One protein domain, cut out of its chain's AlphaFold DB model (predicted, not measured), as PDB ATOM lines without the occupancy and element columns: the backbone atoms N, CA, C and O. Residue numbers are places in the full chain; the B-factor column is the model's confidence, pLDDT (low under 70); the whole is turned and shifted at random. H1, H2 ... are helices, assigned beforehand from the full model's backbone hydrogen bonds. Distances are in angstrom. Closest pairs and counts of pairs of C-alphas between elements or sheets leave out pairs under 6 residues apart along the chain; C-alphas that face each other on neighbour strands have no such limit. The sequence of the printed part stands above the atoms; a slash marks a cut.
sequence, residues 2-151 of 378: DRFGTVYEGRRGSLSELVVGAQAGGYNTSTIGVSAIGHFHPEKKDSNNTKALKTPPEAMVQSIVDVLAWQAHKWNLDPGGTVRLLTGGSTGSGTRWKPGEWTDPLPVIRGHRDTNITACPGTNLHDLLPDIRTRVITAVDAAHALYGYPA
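This is residues 2 to 151 of the 378 residues of the protein "N-acetylmuramoyl-L-alanine amidase" of Actinomycetales bacterium (UniProt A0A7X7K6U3). This domain has little regular structure: two helices, H1 and H3, cross as a steep X beside a broad mass of winding loops. The loops are residues 2 to 57 and 75 to 122; the second folds back on itself, residues 82 to 83 pairing antiparallel with 106 to 107. The printed part has 150 residues, with three named helices in the order H1, H2, H3 and no named strand; the class is all helix, with 40 residues in named elements. It is compact and rounded, radius of gyration of the C-alphas 15.7 A, spanning 46 by 39 by 29 A.

H1, residues 58 to 74, and H3, residues 129 to 147, touch, closest at the C-alphas of Ala 69 and Val 136, 5.0 A apart. They run the same way at a steep tilt of 51 degrees. H2, residues 123 to 126, is apart from H1 and meets H3 only through their link. Every O i to N i+4 pair is within hydrogen-bond range in H1 and H3; H2 is too short for one.

H1 begins at C-alpha 58 (-42.408, 11.878, 92.386) and is 23.8 A long; H2 is 4.9 A. H3, 25.7 A, ends at C-alpha 147 (-45.599, -11.139, 80.794).

The farthest C-alphas, Asn 49 and Ala 151, are 47.4 A apart. The printed part has no cut. The link H1 to H2 is long, H2 to H3 tight. No printed residue is under 70 in pLDDT.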
ATOM      1  N   ASP A   2     -38.125  14.196  82.524       95.62
ATOM      2  CA  ASP A   2     -38.364  15.546  83.047       95.62
ATOM      3  C   ASP A   2     -39.153  15.529  84.364       95.62
ATOM      4  O   ASP A   2     -39.530  14.477  84.880       95.62
ATOM      5  N   ARG A   3     -39.372  16.719  84.932       93.50
ATOM      6  CA  ARG A   3     -40.081  16.905  86.207       93.50
ATOM      7  C   ARG A   3     -41.547  16.474  86.201       93.50
ATOM      8  O   ARG A   3     -42.126  16.378  87.276       93.50
ATOM      9  N   PHE A   4     -42.131  16.252  85.028       96.56
ATOM     10  CA  PHE A   4     -43.518  15.831  84.856       96.56
ATOM     11  C   PHE A   4     -43.639  14.319  84.622       96.56
ATOM     12  O   PHE A   4     -44.745  13.823  84.450       96.56
ATOM     13  N   GLY A   5     -42.518  13.588  84.615       97.00
ATOM     14  CA  GLY A   5     -42.486  12.157  84.313       97.00
ATOM     15  C   GLY A   5     -42.391  11.840  82.819       97.00
ATOM     16  O   GLY A   5     -42.430  10.671  82.441       97.00
ATOM     17  N   THR A   6     -42.208  12.840  81.947       98.06
ATOM     18  CA  THR A   6     -42.056  12.581  80.510       98.06
ATOM     19  C   THR A   6     -40.724  11.883  80.236       98.06
ATOM     20  O   THR A   6     -39.641  12.347  80.634       98.06
ATOM     21  N   VAL A   7     -40.793  10.768  79.509       97.00
ATOM     22  CA  VAL A   7     -39.633   9.995  79.060       97.00
ATOM     23  C   VAL A   7     -39.264  10.410  77.637       97.00
ATOM     24  O   VAL A   7     -40.098  10.411  76.737       97.00
ATOM     25  N   TYR A   8     -37.987  10.732  77.426       96.06
ATOM     26  CA  TYR A   8     -37.441  11.105  76.121       96.06
ATOM     27  C   TYR A   8     -36.399  10.074  75.691       96.06
ATOM     28  O   TYR A   8     -35.537   9.693  76.490       96.06
ATOM     29  N   GLU A   9     -36.436   9.645  74.427       93.81
ATOM     30  CA  GLU A   9     -35.369   8.816  73.866       93.81
ATOM     31  C   GLU A   9     -34.082   9.644  73.733       93.81
ATOM     32  O   GLU A   9     -34.056  10.682  73.074       93.81
ATOM     33  N   GLY A  10     -32.999   9.177  74.359       91.75
ATOM     34  CA  GLY A  10     -31.685   9.811  74.262       91.75
ATOM     35  C   GLY A  10     -30.946   9.407  72.985       91.75
ATOM     36  O   GLY A  10     -31.048  10.040  71.933       91.75
ATOM     37  N   ARG A  11     -30.140   8.341  73.064       86.62
ATOM     38  CA  ARG A  11     -29.467   7.813  71.871       86.62
ATOM     39  C   ARG A  11     -30.474   7.071  71.003       86.62
ATOM     40  O   ARG A  11     -30.932   6.005  71.384       86.62
ATOM     41  N   ARG A  12     -30.731   7.597  69.805       82.12
ATOM     42  CA  ARG A  12     -31.588   6.975  68.783       82.12
ATOM     43  C   ARG A  12     -31.396   5.458  68.707       82.12
ATOM     44  O   ARG A  12     -30.269   5.000  68.535       82.12
ATOM     45  N   GLY A  13     -32.491   4.710  68.765       80.69
ATOM     46  CA  GLY A  13     -32.504   3.250  68.727       80.69
ATOM     47  C   GLY A  13     -32.349   2.587  70.098       80.69
ATOM     48  O   GLY A  13     -32.400   1.362  70.165       80.69
ATOM     49  N   SER A  14     -32.183   3.349  71.186       83.31
ATOM     50  CA  SER A  14     -32.083   2.791  72.542       83.31
ATOM     51  C   SER A  14     -33.373   2.119  73.004       83.31
ATOM     52  O   SER A  14     -33.346   1.319  73.935       83.31
ATOM     53  N   LEU A  15     -34.506   2.422  72.361       83.94
ATOM     54  CA  LEU A  15     -35.762   1.757  72.698       83.94
ATOM     55  C   LEU A  15     -35.800   0.290  72.251       83.94
ATOM     56  O   LEU A  15     -36.411  -0.560  72.901       83.94
ATOM     57  N   SER A  16     -35.112  -0.034  71.158       77.19
ATOM     58  CA  SER A  16     -35.090  -1.377  70.584       77.19
ATOM     59  C   SER A  16     -33.808  -2.140  70.909       77.19
ATOM     60  O   SER A  16     -33.889  -3.338  71.167       77.19
ATOM     61  N   GLU A  17     -32.659  -1.468  70.990       76.56
ATOM     62  CA  GLU A  17     -31.332  -2.092  71.030       76.56
ATOM     63  C   GLU A  17     -30.460  -1.577  72.192       76.56
ATOM     64  O   GLU A  17     -30.602  -0.440  72.641       76.56
ATOM     65  N   LEU A  18     -29.467  -2.375  72.610       81.19
ATOM     66  CA  LEU A  18     -28.403  -1.960  73.541       81.19
ATOM     67  C   LEU A  18     -27.398  -1.029  72.844       81.19
ATOM     68  O   LEU A  18     -26.289  -1.405  72.455       81.19
ATOM     69  N   VAL A  19     -27.823   0.211  72.616       82.44
ATOM     70  CA  VAL A  19     -27.006   1.251  71.993       82.44
ATOM     71  C   VAL A  19     -25.898   1.694  72.952       82.44
ATOM     72  O   VAL A  19     -26.168   2.153  74.058       82.44
ATOM     73  N   VAL A  20     -24.637   1.616  72.504       85.06
ATOM     74  CA  VAL A  20     -23.488   2.118  73.278       85.06
ATOM     75  C   VAL A  20     -23.679   3.599  73.559       85.06
ATOM     76  O   VAL A  20     -23.997   4.356  72.647       85.06
ATOM     77  N   GLY A  21     -23.450   3.989  74.806       86.62
ATOM     78  CA  GLY A  21     -23.646   5.324  75.355       86.62
ATOM     79  C   GLY A  21     -22.486   6.321  75.212       86.62
ATOM     80  O   GLY A  21     -21.477   6.046  74.562       86.62
ATOM     81  N   ALA A  22     -22.637   7.503  75.821       89.56
ATOM     82  CA  ALA A  22     -21.530   8.411  76.195       89.56
ATOM     83  C   ALA A  22     -21.801   9.109  77.542       89.56
ATOM     84  O   ALA A  22     -21.408  10.251  77.744       89.56
ATOM     85  N   GLN A  23     -22.513   8.429  78.438       92.31
ATOM     86  CA  GLN A  23     -22.907   8.935  79.749       92.31
ATOM     87  C   GLN A  23     -21.828   8.733  80.817       92.31
ATOM     88  O   GLN A  23     -21.678   9.592  81.673       92.31
ATOM     89  N   ALA A  24     -21.077   7.626  80.757       93.94
ATOM     90  CA  ALA A  24     -20.103   7.225  81.769       93.94
ATOM     91  C   ALA A  24     -18.830   6.723  81.079       93.94
ATOM     92  O   ALA A  24     -18.748   5.582  80.607       93.94
ATOM     93  N   GLY A  25     -17.840   7.612  80.946       92.56
ATOM     94  CA  GLY A  25     -16.556   7.293  80.318       92.56
ATOM     95  C   GLY A  25     -15.918   6.063  80.969       92.56
ATOM     96  O   GLY A  25     -15.902   5.959  82.191       92.56
ATOM     97  N   GLY A  26     -15.444   5.120  80.152       93.38
ATOM     98  CA  GLY A  26     -14.931   3.819  80.601       93.38
ATOM     99  C   GLY A  26     -15.978   2.699  80.691       93.38
ATOM    100  O   GLY A  26     -15.599   1.539  80.602       93.38
ATOM    101  N   TYR A  27     -17.279   3.010  80.764       95.06
ATOM    102  CA  TYR A  27     -18.333   2.005  81.019       95.06
ATOM    103  C   TYR A  27     -19.490   2.018  80.005       95.06
ATOM    104  O   TYR A  27     -20.409   1.202  80.080       95.06
ATOM    105  N   ASN A  28     -19.452   2.914  79.016       91.19
ATOM    106  CA  ASN A  28     -20.519   3.098  78.019       91.19
ATOM    107  C   ASN A  28     -20.889   1.845  77.207       91.19
ATOM    108  O   ASN A  28     -21.988   1.781  76.660       91.19
ATOM    109  N   THR A  29     -19.972   0.887  77.059       86.31
ATOM    110  CA  THR A  29     -20.189  -0.349  76.285       86.31
ATOM    111  C   THR A  29     -20.936  -1.430  77.055       86.31
ATOM    112  O   THR A  29     -21.382  -2.388  76.435       86.31
ATOM    113  N   SER A  30     -21.065  -1.277  78.373       89.88
ATOM    114  CA  SER A  30     -21.602  -2.308  79.268       89.88
ATOM    115  C   SER A  30     -22.733  -1.778  80.152       89.88
ATOM    116  O   SER A  30     -23.081  -2.404  81.146       89.88
ATOM    117  N   THR A  31     -23.265  -0.586  79.852       93.44
ATOM    118  CA  THR A  31     -24.247   0.101  80.701       93.44
ATOM    119  C   THR A  31     -25.315   0.809  79.878       93.44
ATOM    120  O   THR A  31     -25.031   1.382  78.823       93.44
ATOM    121  N   ILE A  32     -26.536   0.813  80.407       93.81
ATOM    122  CA  ILE A  32     -27.650   1.638  79.934       93.81
ATOM    123  C   ILE A  32     -27.675   2.910  80.789       93.81
ATOM    124  O   ILE A  32     -27.491   2.848  82.002       93.81
ATOM    125  N   GLY A  33     -27.848   4.072  80.156       94.38
ATOM    126  CA  GLY A  33     -27.897   5.362  80.843       94.38
ATOM    127  C   GLY A  33     -29.305   5.944  80.869       94.38
ATOM    128  O   GLY A  33     -29.912   6.107  79.813       94.38
ATOM    129  N   VAL A  34     -29.776   6.324  82.055       96.00
ATOM    130  CA  VAL A  34     -30.966   7.161  82.255       96.00
ATOM    131  C   VAL A  34     -30.543   8.522  82.806       96.00
ATOM    132  O   VAL A  34     -29.548   8.618  83.524       96.00
ATOM    133  N   SER A  35     -31.258   9.589  82.449       96.75
ATOM    134  CA  SER A  35     -30.931  10.948  82.890       96.75
ATOM    135  C   SER A  35     -32.180  11.683  83.359       96.75
ATOM    136  O   SER A  35     -33.140  11.864  82.603       96.75
ATOM    137  N   ALA A  36     -32.138  12.111  84.617       96.62
ATOM    138  CA  ALA A  36     -33.084  13.044  85.203       96.62
ATOM    139  C   ALA A  36     -32.714  14.474  84.786       96.62
ATOM    140  O   ALA A  36     -31.586  14.916  85.002       96.62
ATOM    141  N   ILE A  37     -33.651  15.192  84.171       95.31
ATOM    142  CA  ILE A  37     -33.462  16.576  83.736       95.31
ATOM    143  C   ILE A  37     -33.707  17.480  84.946       95.31
ATOM    144  O   ILE A  37     -34.850  17.719  85.333       95.31
ATOM    145  N   GLY A  38     -32.625  17.964  85.552       91.75
ATOM    146  CA  GLY A  38     -32.669  18.860  86.703       91.75
ATOM    147  C   GLY A  38     -31.329  18.964  87.431       91.75
ATOM    148  O   GLY A  38     -30.371  18.266  87.102       91.75
ATOM    149  N   HIS A  39     -31.279  19.842  88.434       91.44
ATOM    150  CA  HIS A  39     -30.139  20.007  89.340       91.44
ATOM    151  C   HIS A  39     -30.472  19.380  90.695       91.44
ATOM    152  O   HIS A  39     -31.319  19.904  91.409       91.44
ATOM    153  N   PHE A  40     -29.827  18.271  91.059       93.44
ATOM    154  CA  PHE A  40     -30.083  17.551  92.322       93.44
ATOM    155  C   PHE A  40     -28.893  17.611  93.285       93.44
ATOM    156  O   PHE A  40     -28.751  16.775  94.181       93.44
ATOM    157  N   HIS A  41     -27.987  18.569  93.080       88.62
ATOM    158  CA  HIS A  41     -26.950  18.853  94.061       88.62
ATOM    159  C   HIS A  41     -27.575  19.546  95.284       88.62
ATOM    160  O   HIS A  41     -28.535  20.303  95.128       88.62
ATOM    161  N   PRO A  42     -27.042  19.340  96.500       81.25
ATOM    162  CA  PRO A  42     -27.526  20.041  97.691       81.25
ATOM    163  C   PRO A  42     -27.271  21.561  97.636       81.25
ATOM    164  O   PRO A  42     -27.964  22.331  98.304       81.25
ATOM    165  N   GLU A  43     -26.311  22.015  96.820       81.12
ATOM    166  CA  GLU A  43     -26.039  23.440  96.597       81.12
ATOM    167  C   GLU A  43     -27.218  24.154  95.933       81.12
ATOM    168  O   GLU A  43     -27.730  23.714  94.906       81.12
ATOM    169  N   LYS A  44     -27.608  25.308  96.496       76.25
ATOM    170  CA  LYS A  44     -28.847  26.025  96.152       76.25
ATOM    171  C   LYS A  44     -29.012  26.306  94.656       76.25
ATOM    172  O   LYS A  44     -30.156  26.326  94.191       76.25
ATOM    173  N   LYS A  45     -27.918  26.556  93.929       80.69
ATOM    174  CA  LYS A  45     -27.925  26.816  92.488       80.69
ATOM    175  C   LYS A  45     -26.678  26.261  91.807       80.69
ATOM    176  O   LYS A  45     -25.631  26.205  92.441       80.69
ATOM    177  N   ASP A  46     -26.795  25.874  90.540       80.38
ATOM    178  CA  ASP A  46     -25.640  25.533  89.699       80.38
ATOM    179  C   ASP A  46     -24.948  26.789  89.118       80.38
ATOM    180  O   ASP A  46     -25.386  27.924  89.336       80.38
ATOM    181  N   SER A  47     -23.879  26.591  88.337       81.88
ATOM    182  CA  SER A  47     -23.133  27.669  87.663       81.88
ATOM    183  C   SER A  47     -23.970  28.492  86.675       81.88
ATOM    184  O   SER A  47     -23.542  29.566  86.265       81.88
ATOM    185  N   ASN A  48     -25.152  28.001  86.295       82.25
ATOM    186  CA  ASN A  48     -26.100  28.653  85.397       82.25
ATOM    187  C   ASN A  48     -27.312  29.227  86.153       82.25
ATOM    188  O   ASN A  48     -28.319  29.564  85.533       82.25
ATOM    189  N   ASN A  49     -27.224  29.366  87.485       82.88
ATOM    190  CA  ASN A  49     -28.273  29.913  88.351       82.88
ATOM    191  C   ASN A  49     -29.555  29.042  88.414       82.88
ATOM    192  O   ASN A  49     -30.596  29.507  88.890       82.88
ATOM    193  N   THR A  50     -29.488  27.773  87.995       82.62
ATOM    194  CA  THR A  50     -30.589  26.801  88.082       82.62
ATOM    195  C   THR A  50     -30.779  26.364  89.527       82.62
ATOM    196  O   THR A  50     -29.844  25.873  90.153       82.62
ATOM    197  N   LYS A  51     -31.991  26.509  90.074       86.69
ATOM    198  CA  LYS A  51     -32.292  26.100  91.456       86.69
ATOM    199  C   LYS A  51     -32.194  24.583  91.634       86.69
ATOM    200  O   LYS A  51     -32.661  23.827  90.784       86.69
ATOM    201  N   ALA A  52     -31.660  24.159  92.775       85.56
ATOM    202  CA  ALA A  52     -31.663  22.753  93.157       85.56
ATOM    203  C   ALA A  52     -33.080  22.234  93.412       85.56
ATOM    204  O   ALA A  52     -33.867  22.835  94.147       85.56
ATOM    205  N   LEU A  53     -33.362  21.063  92.857       87.38
ATOM    206  CA  LEU A  53     -34.474  20.206  93.221       87.38
ATOM    207  C   LEU A  53     -34.048  19.400  94.452       87.38
ATOM    208  O   LEU A  53     -33.416  18.348  94.348       87.38
ATOM    209  N   LYS A  54     -34.342  19.954  95.634       86.50
ATOM    210  CA  LYS A  54     -34.079  19.300  96.927       86.50
ATOM    211  C   LYS A  54     -34.869  18.010  97.096       86.50
ATOM    212  O   LYS A  54     -34.340  17.034  97.605       86.50
ATOM    213  N   THR A  55     -36.102  18.019  96.610       90.69
ATOM    214  CA  THR A  55     -36.968  16.850  96.543       90.69
ATOM    215  C   THR A  55     -37.210  16.563  95.065       90.69
ATOM    216  O   THR A  55     -37.903  17.350  94.411       90.69
ATOM    217  N   PRO A  56     -36.591  15.514  94.494       93.94
ATOM    218  CA  PRO A  56     -36.922  15.064  93.148       93.94
ATOM    219  C   PRO A  56     -38.443  14.836  93.022       93.94
ATOM    220  O   PRO A  56     -39.016  14.185  93.892       93.94
ATOM    221  N   PRO A  57     -39.124  15.386  91.997       96.31
ATOM    222  CA  PRO A  57     -40.567  15.208  91.836       96.31
ATOM    223  C   PRO A  57     -40.950  13.732  91.703       96.31
ATOM    224  O   PRO A  57     -40.322  13.016  90.924       96.31
ATOM    225  N   GLU A  58     -42.011  13.295  92.381       97.50
ATOM    226  CA  GLU A  58     -42.408  11.878  92.386       97.50
ATOM    227  C   GLU A  58     -42.688  11.342  90.975       97.50
ATOM    228  O   GLU A  58     -42.209  10.274  90.615       97.50
ATOM    229  N   ALA A  59     -43.350  12.126  90.115       98.06
ATOM    230  CA  ALA A  59     -43.575  11.747  88.717       98.06
ATOM    231  C   ALA A  59     -42.260  11.465  87.957       98.06
ATOM    232  O   ALA A  59     -42.189  10.555  87.131       98.06
ATOM    233  N   MET A  60     -41.189  12.209  88.259       98.06
ATOM    234  CA  MET A  60     -39.866  11.943  87.699       98.06
ATOM    235  C   MET A  60     -39.287  10.638  88.253       98.06
ATOM    236  O   MET A  60     -38.790   9.831  87.468       98.06
ATOM    237  N   VAL A  61     -39.344  10.426  89.571       98.31
ATOM    238  CA  VAL A  61     -38.821   9.210  90.216       98.31
ATOM    239  C   VAL A  61     -39.546   7.970  89.695       98.31
ATOM    240  O   VAL A  61     -38.885   7.026  89.263       98.31
ATOM    241  N   GLN A  62     -40.877   8.004  89.608       98.62
ATOM    242  CA  GLN A  62     -41.672   6.926  89.022       98.62
ATOM    243  C   GLN A  62     -41.264   6.655  87.567       98.62
ATOM    244  O   GLN A  62     -41.002   5.510  87.220       98.62
ATOM    245  N   SER A  63     -41.066   7.685  86.734       98.44
ATOM    246  CA  SER A  63     -40.608   7.472  85.349       98.44
ATOM    247  C   SER A  63     -39.203   6.849  85.251       98.44
ATOM    248  O   SER A  63     -38.887   6.160  84.278       98.44
ATOM    249  N   ILE A  64     -38.333   7.079  86.244       98.38
ATOM    250  CA  ILE A  64     -37.029   6.406  86.342       98.38
ATOM    251  C   ILE A  64     -37.240   4.931  86.682       98.38
ATOM    252  O   ILE A  64     -36.642   4.082  86.022       98.38
ATOM    253  N   VAL A  65     -38.094   4.635  87.668       98.69
ATOM    254  CA  VAL A  65     -38.469   3.265  88.047       98.69
ATOM    255  C   VAL A  65     -39.037   2.516  86.846       98.69
ATOM    256  O   VAL A  65     -38.522   1.453  86.515       98.69
ATOM    257  N   ASP A  66     -40.004   3.093  86.132       98.25
ATOM    258  CA  ASP A  66     -40.659   2.454  84.986       98.25
ATOM    259  C   ASP A  66     -39.655   2.098  83.882       98.25
ATOM    260  O   ASP A  66     -39.651   0.982  83.362       98.25
ATOM    261  N   VAL A  67     -38.747   3.022  83.543       97.75
ATOM    262  CA  VAL A  67     -37.732   2.780  82.507       97.75
ATOM    263  C   VAL A  67     -36.691   1.757  82.959       97.75
ATOM    264  O   VAL A  67     -36.268   0.930  82.148       97.75
ATOM    265  N   LEU A  68     -36.261   1.794  84.222       97.88
ATOM    266  CA  LEU A  68     -35.311   0.818  84.756       97.88
ATOM    267  C   LEU A  68     -35.935  -0.577  84.853       97.88
ATOM    268  O   LEU A  68     -35.285  -1.535  84.444       97.88
ATOM    269  N   ALA A  69     -37.184  -0.689  85.308       97.88
ATOM    270  CA  ALA A  69     -37.927  -1.945  85.371       97.88
ATOM    271  C   ALA A  69     -38.158  -2.527  83.979       97.88
ATOM    272  O   ALA A  69     -37.861  -3.695  83.741       97.88
ATOM    273  N   TRP A  70     -38.577  -1.695  83.025       95.31
ATOM    274  CA  TRP A  70     -38.715  -2.111  81.636       95.31
ATOM    275  C   TRP A  70     -37.398  -2.636  81.050       95.31
ATOM    276  O   TRP A  70     -37.390  -3.678  80.401       95.31
ATOM    277  N   GLN A  71     -36.272  -1.950  81.269       93.69
ATOM    278  CA  GLN A  71     -34.977  -2.410  80.757       93.69
ATOM    279  C   GLN A  71     -34.476  -3.660  81.489       93.69
ATOM    280  O   GLN A  71     -33.905  -4.540  80.846       93.69
ATOM    281  N   ALA A  72     -34.688  -3.754  82.803       94.25
ATOM    282  CA  ALA A  72     -34.314  -4.920  83.590       94.25
ATOM    283  C   ALA A  72     -35.101  -6.159  83.152       94.25
ATOM    284  O   ALA A  72     -34.486  -7.168  82.818       94.25
ATOM    285  N   HIS A  73     -36.427  -6.044  83.023       93.44
ATOM    286  CA  HIS A  73     -37.281  -7.099  82.474       93.44
ATOM    287  C   HIS A  73     -36.877  -7.443  81.040       93.44
ATOM    288  O   HIS A  73     -36.580  -8.589  80.749       93.44
ATOM    289  N   LYS A  74     -36.749  -6.462  80.141       88.12
ATOM    290  CA  LYS A  74     -36.425  -6.718  78.727       88.12
ATOM    291  C   LYS A  74     -35.109  -7.477  78.523       88.12
ATOM    292  O   LYS A  74     -35.004  -8.270  77.589       88.12
ATOM    293  N   TRP A  75     -34.095  -7.204  79.345       86.12
ATOM    294  CA  TRP A  75     -32.754  -7.780  79.201       86.12
ATOM    295  C   TRP A  75     -32.406  -8.815  80.273       86.12
ATOM    296  O   TRP A  75     -31.243  -9.209  80.364       86.12
ATOM    297  N   ASN A  76     -33.397  -9.265  81.046       88.19
ATOM    298  CA  ASN A  76     -33.238 -10.231  82.131       88.19
ATOM    299  C   ASN A  76     -32.126  -9.846  83.128       88.19
ATOM    300  O   ASN A  76     -31.274 -10.663  83.479       88.19
ATOM    301  N   LEU A  77     -32.079  -8.570  83.516       91.31
ATOM    302  CA  LEU A  77     -31.133  -8.067  84.511       91.31
ATOM    303  C   LEU A  77     -31.744  -8.215  85.900       91.31
ATOM    304  O   LEU A  77     -32.910  -7.888  86.081       91.31
ATOM    305  N   ASP A  78     -30.936  -8.619  86.879       94.19
ATOM    306  CA  ASP A  78     -31.317  -8.589  88.292       94.19
ATOM    307  C   ASP A  78     -31.182  -7.149  88.839       94.19
ATOM    308  O   ASP A  78     -30.055  -6.661  88.993       94.19
ATOM    309  N   PRO A  79     -32.288  -6.430  89.116       96.38
ATOM    310  CA  PRO A  79     -32.225  -5.059  89.618       96.38
ATOM    311  C   PRO A  79     -31.759  -4.954  91.081       96.38
ATOM    312  O   PRO A  79     -31.322  -3.872  91.488       96.38
ATOM    313  N   GLY A  80     -31.831  -6.044  91.856       96.50
ATOM    314  CA  GLY A  80     -31.334  -6.128  93.233       96.50
ATOM    315  C   GLY A  80     -29.876  -6.582  93.335       96.50
ATOM    316  O   GLY A  80     -29.243  -6.409  94.378       96.50
ATOM    317  N   GLY A  81     -29.327  -7.122  92.248       96.88
ATOM    318  CA  GLY A  81     -27.992  -7.701  92.204       96.88
ATOM    319  C   GLY A  81     -26.838  -6.695  92.213       96.88
ATOM    320  O   GLY A  81     -26.990  -5.469  92.125       96.88
ATOM    321  N   THR A  82     -25.626  -7.253  92.253       97.62
ATOM    322  CA  THR A  82     -24.368  -6.511  92.096       97.62
ATOM    323  C   THR A  82     -23.563  -7.026  90.906       97.62
ATOM    324  O   THR A  82     -23.708  -8.167  90.470       97.62
ATOM    325  N   VAL A  83     -22.711  -6.170  90.346       96.69
ATOM    326  CA  VAL A  83     -21.913  -6.447  89.151       96.69
ATOM    327  C   VAL A  83     -20.536  -5.798  89.260       96.69
ATOM    328  O   VAL A  83     -20.387  -4.704  89.803       96.69
ATOM    329  N   ARG A  84     -19.517  -6.455  88.700       97.06
ATOM    330  CA  ARG A  84     -18.198  -5.854  88.460       97.06
ATOM    331  C   ARG A  84     -18.095  -5.446  87.001       97.06
ATOM    332  O   ARG A  84     -18.506  -6.194  86.116       97.06
ATOM    333  N   LEU A  85     -17.522  -4.280  86.735       95.75
ATOM    334  CA  LEU A  85     -17.364  -3.772  85.375       95.75
ATOM    335  C   LEU A  85     -15.888  -3.686  85.010       95.75
ATOM    336  O   LEU A  85     -15.084  -3.183  85.789       95.75
ATOM    337  N   LEU A  86     -15.532  -4.154  83.814       96.00
ATOM    338  CA  LEU A  86     -14.194  -3.941  83.279       96.00
ATOM    339  C   LEU A  86     -14.068  -2.483  82.840       96.00
ATOM    340  O   LEU A  86     -14.815  -2.015  81.977       96.00
ATOM    341  N   THR A  87     -13.104  -1.776  83.412       94.06
ATOM    342  CA  THR A  87     -12.878  -0.363  83.126       94.06
ATOM    343  C   THR A  87     -12.263  -0.203  81.743       94.06
ATOM    344  O   THR A  87     -11.142  -0.637  81.476       94.06
ATOM    345  N   GLY A  88     -12.994   0.431  80.831       89.56
ATOM    346  CA  GLY A  88     -12.507   0.775  79.501       89.56
ATOM    347  C   GLY A  88     -11.647   2.041  79.481       89.56
ATOM    348  O   GLY A  88     -11.547   2.789  80.452       89.56
ATOM    349  N   GLY A  89     -11.060   2.330  78.320       85.12
ATOM    350  CA  GLY A  89     -10.393   3.610  78.084       85.12
ATOM    351  C   GLY A  89     -11.386   4.779  78.063       85.12
ATOM    352  O   GLY A  89     -12.488   4.668  77.522       85.12
ATOM    353  N   SER A  90     -10.970   5.918  78.611       81.00
ATOM    354  CA  SER A  90     -11.748   7.157  78.642       81.00
ATOM    355  C   SER A  90     -10.842   8.356  78.364       81.00
ATOM    356  O   SER A  90      -9.709   8.404  78.837       81.00
ATOM    357  N   THR A  91     -11.327   9.331  77.595       75.81
ATOM    358  CA  THR A  91     -10.628  10.602  77.356       75.81
ATOM    359  C   THR A  91     -11.411  11.725  78.020       75.81
ATOM    360  O   THR A  91     -12.517  12.032  77.578       75.81
ATOM    361  N   GLY A  92     -10.854  12.336  79.065       72.19
ATOM    362  CA  GLY A  92     -11.479  13.480  79.741       72.19
ATOM    363  C   GLY A  92     -12.637  13.141  80.687       72.19
ATOM    364  O   GLY A  92     -13.314  14.052  81.145       72.19
ATOM    365  N   SER A  93     -12.875  11.864  81.010       78.75
ATOM    366  CA  SER A  93     -13.746  11.474  82.132       78.75
ATOM    367  C   SER A  93     -12.911  10.757  83.182       78.75
ATOM    368  O   SER A  93     -12.254   9.772  82.847       78.75
ATOM    369  N   GLY A  94     -12.940  11.227  84.432       87.25
ATOM    370  CA  GLY A  94     -12.259  10.561  85.540       87.25
ATOM    371  C   GLY A  94     -12.974   9.260  85.889       87.25
ATOM    372  O   GLY A  94     -14.099   9.300  86.377       87.25
ATOM    373  N   THR A  95     -12.370   8.113  85.593       94.62
ATOM    374  CA  THR A  95     -12.802   6.808  86.118       94.62
ATOM    375  C   THR A  95     -12.190   6.603  87.500       94.62
ATOM    376  O   THR A  95     -11.086   7.078  87.757       94.62
ATOM    377  N   ARG A  96     -12.895   5.913  88.405       95.06
ATOM    378  CA  ARG A  96     -12.355   5.583  89.739       95.06
ATOM    379  C   ARG A  96     -11.294   4.474  89.714       95.06
ATOM    380  O   ARG A  96     -10.425   4.457  90.574       95.06
ATOM    381  N   TRP A  97     -11.347   3.605  88.706       95.69
ATOM    382  CA  TRP A  97     -10.379   2.535  88.448       95.69
ATOM    383  C   TRP A  97      -9.593   2.812  87.163       95.69
ATOM    384  O   TRP A  97     -10.010   3.635  86.333       95.69
ATOM    385  N   LYS A  98      -8.442   2.154  86.986       94.19
ATOM    386  CA  LYS A  98      -7.612   2.312  85.781       94.19
ATOM    387  C   LYS A  98      -8.157   1.464  84.626       94.19
ATOM    388  O   LYS A  98      -8.741   0.407  84.858       94.19
ATOM    389  N   PRO A  99      -7.944   1.866  83.359       93.00
ATOM    390  CA  PRO A  99      -8.305   1.032  82.217       93.00
ATOM    391  C   PRO A  99      -7.696  -0.376  82.313       93.00
ATOM    392  O   PRO A  99      -6.490  -0.515  82.500       93.00
ATOM    393  N   GLY A 100      -8.529  -1.405  82.153       92.62
ATOM    394  CA  GLY A 100      -8.165  -2.815  82.314       92.62
ATOM    395  C   GLY A 100      -8.445  -3.397  83.704       92.62
ATOM    396  O   GLY A 100      -8.421  -4.615  83.847       92.62
ATOM    397  N   GLU A 101      -8.755  -2.570  84.705       96.69
ATOM    398  CA  GLU A 101      -9.131  -3.033  86.045       96.69
ATOM    399  C   GLU A 101     -10.637  -3.292  86.147       96.69
ATOM    400  O   GLU A 101     -11.457  -2.591  85.548       96.69
ATOM    401  N   TRP A 102     -11.005  -4.292  86.945       97.38
ATOM    402  CA  TRP A 102     -12.389  -4.514  87.351       97.38
ATOM    403  C   TRP A 102     -12.746  -3.606  88.523       97.38
ATOM    404  O   TRP A 102     -11.955  -3.482  89.455       97.38
ATOM    405  N   THR A 103     -13.951  -3.041  88.512       97.81
ATOM    406  CA  THR A 103     -14.492  -2.343  89.685       97.81
ATOM    407  C   THR A 103     -14.660  -3.292  90.874       97.81
ATOM    408  O   THR A 103     -14.702  -4.524  90.717       97.81
ATOM    409  N   ASP A 104     -14.856  -2.715  92.058       97.19
ATOM    410  CA  ASP A 104     -15.515  -3.419  93.162       97.19
ATOM    411  C   ASP A 104     -16.945  -3.832  92.749       97.19
ATOM    412  O   ASP A 104     -17.464  -3.317  91.747       97.19
ATOM    413  N   PRO A 105     -17.593  -4.784  93.445       97.69
ATOM    414  CA  PRO A 105     -19.001  -5.089  93.212       97.69
ATOM    415  C   PRO A 105     -19.864  -3.840  93.429       97.69
ATOM    416  O   PRO A 105     -19.883  -3.260  94.512       97.69
ATOM    417  N   LEU A 106     -20.574  -3.419  92.386       97.56
ATOM    418  CA  LEU A 106     -21.469  -2.266  92.410       97.56
ATOM    419  C   LEU A 106     -22.911  -2.730  92.208       97.56
ATOM    420  O   LEU A 106     -23.126  -3.659  91.432       97.56
ATOM    421  N   PRO A 107     -23.915  -2.070  92.803       98.12
ATOM    422  CA  PRO A 107     -25.311  -2.344  92.475       98.12
ATOM    423  C   PRO A 107     -25.582  -2.211  90.968       98.12
ATOM    424  O   PRO A 107     -25.039  -1.315  90.310       98.12
ATOM    425  N   VAL A 108     -26.435  -3.074  90.407       97.94
ATOM    426  CA  VAL A 108     -26.790  -3.031  88.974       97.94
ATOM    427  C   VAL A 108     -27.366  -1.660  88.599       97.94
ATOM    428  O   VAL A 108     -26.894  -1.023  87.649       97.94
ATOM    429  N   ILE A 109     -28.304  -1.158  89.406       98.31
ATOM    430  CA  ILE A 109     -28.824   0.214  89.338       98.31
ATOM    431  C   ILE A 109     -27.976   1.102  90.243       98.31
ATOM    432  O   ILE A 109     -27.899   0.872  91.449       98.31
ATOM    433  N   ARG A 110     -27.333   2.133  89.696       97.62
ATOM    434  CA  ARG A 110     -26.369   2.956  90.444       97.62
ATOM    435  C   ARG A 110     -26.239   4.367  89.879       97.62
ATOM    436  O   ARG A 110     -26.660   4.635  88.754       97.62
ATOM    437  N   GLY A 111     -25.628   5.257  90.654       97.50
ATOM    438  CA  GLY A 111     -25.335   6.621  90.244       97.50
ATOM    439  C   GLY A 111     -24.058   6.716  89.411       97.50
ATOM    440  O   GLY A 111     -23.143   5.905  89.528       97.50
ATOM    441  N   HIS A 112     -23.951   7.762  88.590       97.19
ATOM    442  CA  HIS A 112     -22.744   8.004  87.790       97.19
ATOM    443  C   HIS A 112     -21.491   8.210  88.672       97.19
ATOM    444  O   HIS A 112     -20.404   7.739  88.333       97.19
ATOM    445  N   ARG A 113     -21.653   8.836  89.845       95.94
ATOM    446  CA  ARG A 113     -20.590   9.016  90.847       95.94
ATOM    447  C   ARG A 113     -19.992   7.717  91.385       95.94
ATOM    448  O   ARG A 113     -18.900   7.770  91.949       95.94
ATOM    449  N   ASP A 114     -20.659   6.578  91.209       97.00
ATOM    450  CA  ASP A 114     -20.190   5.287  91.724       97.00
ATOM    451  C   ASP A 114     -19.081   4.700  90.829       97.00
ATOM    452  O   ASP A 114     -18.246   3.931  91.292       97.00
ATOM    453  N   THR A 115     -19.003   5.111  89.555       96.31
ATOM    454  CA  THR A 115     -17.974   4.650  88.601       96.31
ATOM    455  C   THR A 115     -16.978   5.731  88.187       96.31
ATOM    456  O   THR A 115     -15.849   5.431  87.774       96.31
ATOM    457  N   ASN A 116     -17.383   6.998  88.291       96.06
ATOM    458  CA  ASN A 116     -16.634   8.144  87.795       96.06
ATOM    459  C   ASN A 116     -16.495   9.239  88.862       96.06
ATOM    460  O   ASN A 116     -17.314   9.368  89.768       96.06
ATOM    461  N   ILE A 117     -15.452  10.057  88.730       94.44
ATOM    462  CA  ILE A 117     -15.199  11.227  89.575       94.44
ATOM    463  C   ILE A 117     -16.132  12.351  89.107       94.44
ATOM    464  O   ILE A 117     -15.808  13.117  88.200       94.44
ATOM    465  N   THR A 118     -17.342  12.390  89.664       93.12
ATOM    466  CA  THR A 118     -18.396  13.348  89.307       93.12
ATOM    467  C   THR A 118     -19.387  13.530  90.454       93.12
ATOM    468  O   THR A 118     -19.565  12.635  91.277       93.12
ATOM    469  N   ALA A 119     -20.080  14.671  90.481       92.00
ATOM    470  CA  ALA A 119     -21.194  14.907  91.393       92.00
ATOM    471  C   ALA A 119     -22.514  14.275  90.910       92.00
ATOM    472  O   ALA A 119     -23.418  14.072  91.717       92.00
ATOM    473  N   CYS A 120     -22.647  13.934  89.622       94.25
ATOM    474  CA  CYS A 120     -23.847  13.315  89.040       94.25
ATOM    475  C   CYS A 120     -24.182  11.975  89.744       94.25
ATOM    476  O   CYS A 120     -23.272  11.172  89.946       94.25
ATOM    477  N   PRO A 121     -25.439  11.682  90.129       95.44
ATOM    478  CA  PRO A 121     -26.685  12.368  89.768       95.44
ATOM    479  C   PRO A 121     -27.095  13.524  90.699       95.44
ATOM    480  O   PRO A 121     -28.210  14.011  90.585       95.44
ATOM    481  N   GLY A 122     -26.210  13.989  91.583       94.75
ATOM    482  CA  GLY A 122     -26.541  14.890  92.691       94.75
ATOM    483  C   GLY A 122     -26.957  14.100  93.932       94.75
ATOM    484  O   GLY A 122     -27.475  12.993  93.807       94.75
ATOM    485  N   THR A 123     -26.678  14.622  95.129       95.19
ATOM    486  CA  THR A 123     -26.906  13.879  96.385       95.19
ATOM    487  C   THR A 123     -28.389  13.601  96.604       95.19
ATOM    488  O   THR A 123     -28.746  12.458  96.841       95.19
ATOM    489  N   ASN A 124     -29.265  14.576  96.346       94.81
ATOM    490  CA  ASN A 124     -30.701  14.425  96.604       94.81
ATOM    491  C   ASN A 124     -31.354  13.308  95.768       94.81
ATOM    492  O   ASN A 124     -32.349  12.734  96.189       94.81
ATOM    493  N   LEU A 125     -30.830  13.019  94.569       95.94
ATOM    494  CA  LEU A 125     -31.310  11.909  93.736       95.94
ATOM    495  C   LEU A 125     -30.523  10.614  93.989       95.94
ATOM    496  O   LEU A 125     -31.069   9.527  93.841       95.94
ATOM    497  N   HIS A 126     -29.244  10.713  94.362       97.12
ATOM    498  CA  HIS A 126     -28.421   9.551  94.714       97.12
ATOM    499  C   HIS A 126     -28.940   8.856  95.976       97.12
ATOM    500  O   HIS A 126     -29.027   7.630  95.990       97.12
ATOM    501  N   ASP A 127     -29.386   9.628  96.966       96.75
ATOM    502  CA  ASP A 127     -29.934   9.115  98.226       96.75
ATOM    503  C   ASP A 127     -31.245   8.331  98.029       96.75
ATOM    504  O   ASP A 127     -31.584   7.482  98.849       96.75
ATOM    505  N   LEU A 128     -31.954   8.544  96.911       97.50
ATOM    506  CA  LEU A 128     -33.159   7.788  96.546       97.50
ATOM    507  C   LEU A 128     -32.859   6.451  95.850       97.50
ATOM    508  O   LEU A 128     -33.774   5.664  95.623       97.50
ATOM    509  N   LEU A 129     -31.605   6.157  95.485       98.06
ATOM    510  CA  LEU A 129     -31.276   4.926  94.755       98.06
ATOM    511  C   LEU A 129     -31.665   3.628  95.488       98.06
ATOM    512  O   LEU A 129     -32.072   2.697  94.794       98.06
ATOM    513  N   PRO A 130     -31.562   3.509  96.830       98.19
ATOM    514  CA  PRO A 130     -32.084   2.344  97.544       98.19
ATOM    515  C   PRO A 130     -33.594   2.142  97.348       98.19
ATOM    516  O   PRO A 130     -33.999   1.041  96.989       98.19
ATOM    517  N   ASP A 131     -34.405   3.195  97.491       98.38
ATOM    518  CA  ASP A 131     -35.860   3.137  97.260       98.38
ATOM    519  C   ASP A 131     -36.190   2.793  95.800       98.38
ATOM    520  O   ASP A 131     -36.970   1.882  95.523       98.38
ATOM    521  N   ILE A 132     -35.514   3.449  94.851       98.56
ATOM    522  CA  ILE A 132     -35.671   3.175  93.418       98.56
ATOM    523  C   ILE A 132     -35.382   1.701  93.112       98.56
ATOM    524  O   ILE A 132     -36.136   1.090  92.362       98.56
ATOM    525  N   ARG A 133     -34.328   1.100  93.686       98.62
ATOM    526  CA  ARG A 133     -34.033  -0.333  93.496       98.62
ATOM    527  C   ARG A 133     -35.175  -1.210  93.989       98.62
ATOM    528  O   ARG A 133     -35.613  -2.072  93.235       98.62
ATOM    529  N   THR A 134     -35.686  -0.962  95.195       98.75
ATOM    530  CA  THR A 134     -36.824  -1.707  95.757       98.75
ATOM    531  C   THR A 134     -38.047  -1.618  94.850       98.75
ATOM    532  O   THR A 134     -38.633  -2.637  94.499       98.75
ATOM    533  N   ARG A 135     -38.394  -0.413  94.385       98.75
ATOM    534  CA  ARG A 135     -39.533  -0.201  93.479       98.75
ATOM    535  C   ARG A 135     -39.337  -0.882  92.124       98.75
ATOM    536  O   ARG A 135     -40.294  -1.418  91.570       98.75
ATOM    537  N   VAL A 136     -38.110  -0.889  91.599       98.81
ATOM    538  CA  VAL A 136     -37.783  -1.592  90.351       98.81
ATOM    539  C   VAL A 136     -37.880  -3.108  90.522       98.81
ATOM    540  O   VAL A 136     -38.419  -3.749  89.628       98.81
ATOM    541  N   ILE A 137     -37.416  -3.676  91.643       98.56
ATOM    542  CA  ILE A 137     -37.578  -5.109  91.952       98.56
ATOM    543  C   ILE A 137     -39.065  -5.478  91.904       98.56
ATOM    544  O   ILE A 137     -39.454  -6.316  91.096       98.56
ATOM    545  N   THR A 138     -39.911  -4.764  92.654       98.50
ATOM    546  CA  THR A 138     -41.363  -5.004  92.672       98.50
ATOM    547  C   THR A 138     -41.994  -4.899  91.281       98.50
ATOM    548  O   THR A 138     -42.819  -5.729  90.901       98.50
ATOM    549  N   ALA A 139     -41.611  -3.889  90.494       98.38
ATOM    550  CA  ALA A 139     -42.136  -3.703  89.143       98.38
ATOM    551  C   ALA A 139     -41.686  -4.813  88.175       98.38
ATOM    552  O   ALA A 139     -42.465  -5.228  87.315       98.38
ATOM    553  N   VAL A 140     -40.453  -5.312  88.310       97.69
ATOM    554  CA  VAL A 140     -39.938  -6.440  87.520       97.69
ATOM    555  C   VAL A 140     -40.639  -7.742  87.900       97.69
ATOM    556  O   VAL A 140     -41.036  -8.478  87.001       97.69
ATOM    557  N   ASP A 141     -40.874  -7.999  89.187       97.06
ATOM    558  CA  ASP A 141     -41.615  -9.183  89.644       97.06
ATOM    559  C   ASP A 141     -43.057  -9.179  89.121       97.06
ATOM    560  O   ASP A 141     -43.539 -10.185  88.595       97.06
ATOM    561  N   ALA A 142     -43.728  -8.022  89.160       97.19
ATOM    562  CA  ALA A 142     -45.045  -7.854  88.551       97.19
ATOM    563  C   ALA A 142     -45.009  -8.071  87.026       97.19
ATOM    564  O   ALA A 142     -45.896  -8.715  86.466       97.19
ATOM    565  N   ALA A 143     -43.968  -7.582  86.344       95.06
ATOM    566  CA  ALA A 143     -43.787  -7.806  84.913       95.06
ATOM    567  C   ALA A 143     -43.533  -9.286  84.584       95.06
ATOM    568  O   ALA A 143     -44.070  -9.779  83.595       95.06
ATOM    569  N   HIS A 144     -42.779 -10.017  85.410       93.50
ATOM    570  CA  HIS A 144     -42.614 -11.465  85.265       93.50
ATOM    571  C   HIS A 144     -43.937 -12.213  85.458       93.50
ATOM    572  O   HIS A 144     -44.230 -13.125  84.691       93.50
ATOM    573  N   ALA A 145     -44.759 -11.810  86.430       94.06
ATOM    574  CA  ALA A 145     -46.068 -12.419  86.653       94.06
ATOM    575  C   ALA A 145     -47.042 -12.177  85.483       94.06
ATOM    576  O   ALA A 145     -47.796 -13.075  85.116       94.06
ATOM    577  N   LEU A 146     -47.018 -10.982  84.883       93.94
ATOM    578  CA  LEU A 146     -47.932 -10.599  83.799       93.94
ATOM    579  C   LEU A 146     -47.470 -11.055  82.411       93.94
ATOM    580  O   LEU A 146     -48.290 -11.453  81.586       93.94
ATOM    581  N   TYR A 147     -46.170 -10.961  82.133       89.75
ATOM    582  CA  TYR A 147     -45.599 -11.139  80.794       89.75
ATOM    583  C   TYR A 147     -44.650 -12.338  80.694       89.75
ATOM    584  O   TYR A 147     -44.107 -12.597  79.621       89.75
ATOM    585  N   GLY A 148     -44.438 -13.061  81.795       88.88
ATOM    586  CA  GLY A 148     -43.413 -14.089  81.894       88.88
ATOM    587  C   GLY A 148     -42.002 -13.505  81.962       88.88
ATOM    588  O   GLY A 148     -41.775 -12.290  81.908       88.88
ATOM    589  N   TYR A 149     -41.026 -14.400  82.070       84.31
ATOM    590  CA  TYR A 149     -39.625 -14.032  81.918       84.31
ATOM    591  C   TYR A 149     -39.326 -13.704  80.449       84.31
ATOM    592  O   TYR A 149     -39.829 -14.392  79.553       84.31
ATOM    593  N   PRO A 150     -38.492 -12.686  80.169       79.69
ATOM    594  CA  PRO A 150     -37.980 -12.473  78.819       79.69
ATOM    595  C   PRO A 150     -37.294 -13.749  78.319       79.69
ATOM    596  O   PRO A 150     -36.566 -14.421  79.057       79.69
ATOM    597  N   ALA A 151     -37.476 -14.074  77.041       70.44
ATOM    598  CA  ALA A 151     -36.762 -15.201  76.461       70.44
ATOM    599  C   ALA A 151     -35.248 -14.959  76.582       70.44
ATOM    600  O   ALA A 151     -34.748 -13.896  76.196       70.44
TER     601      ALA A 151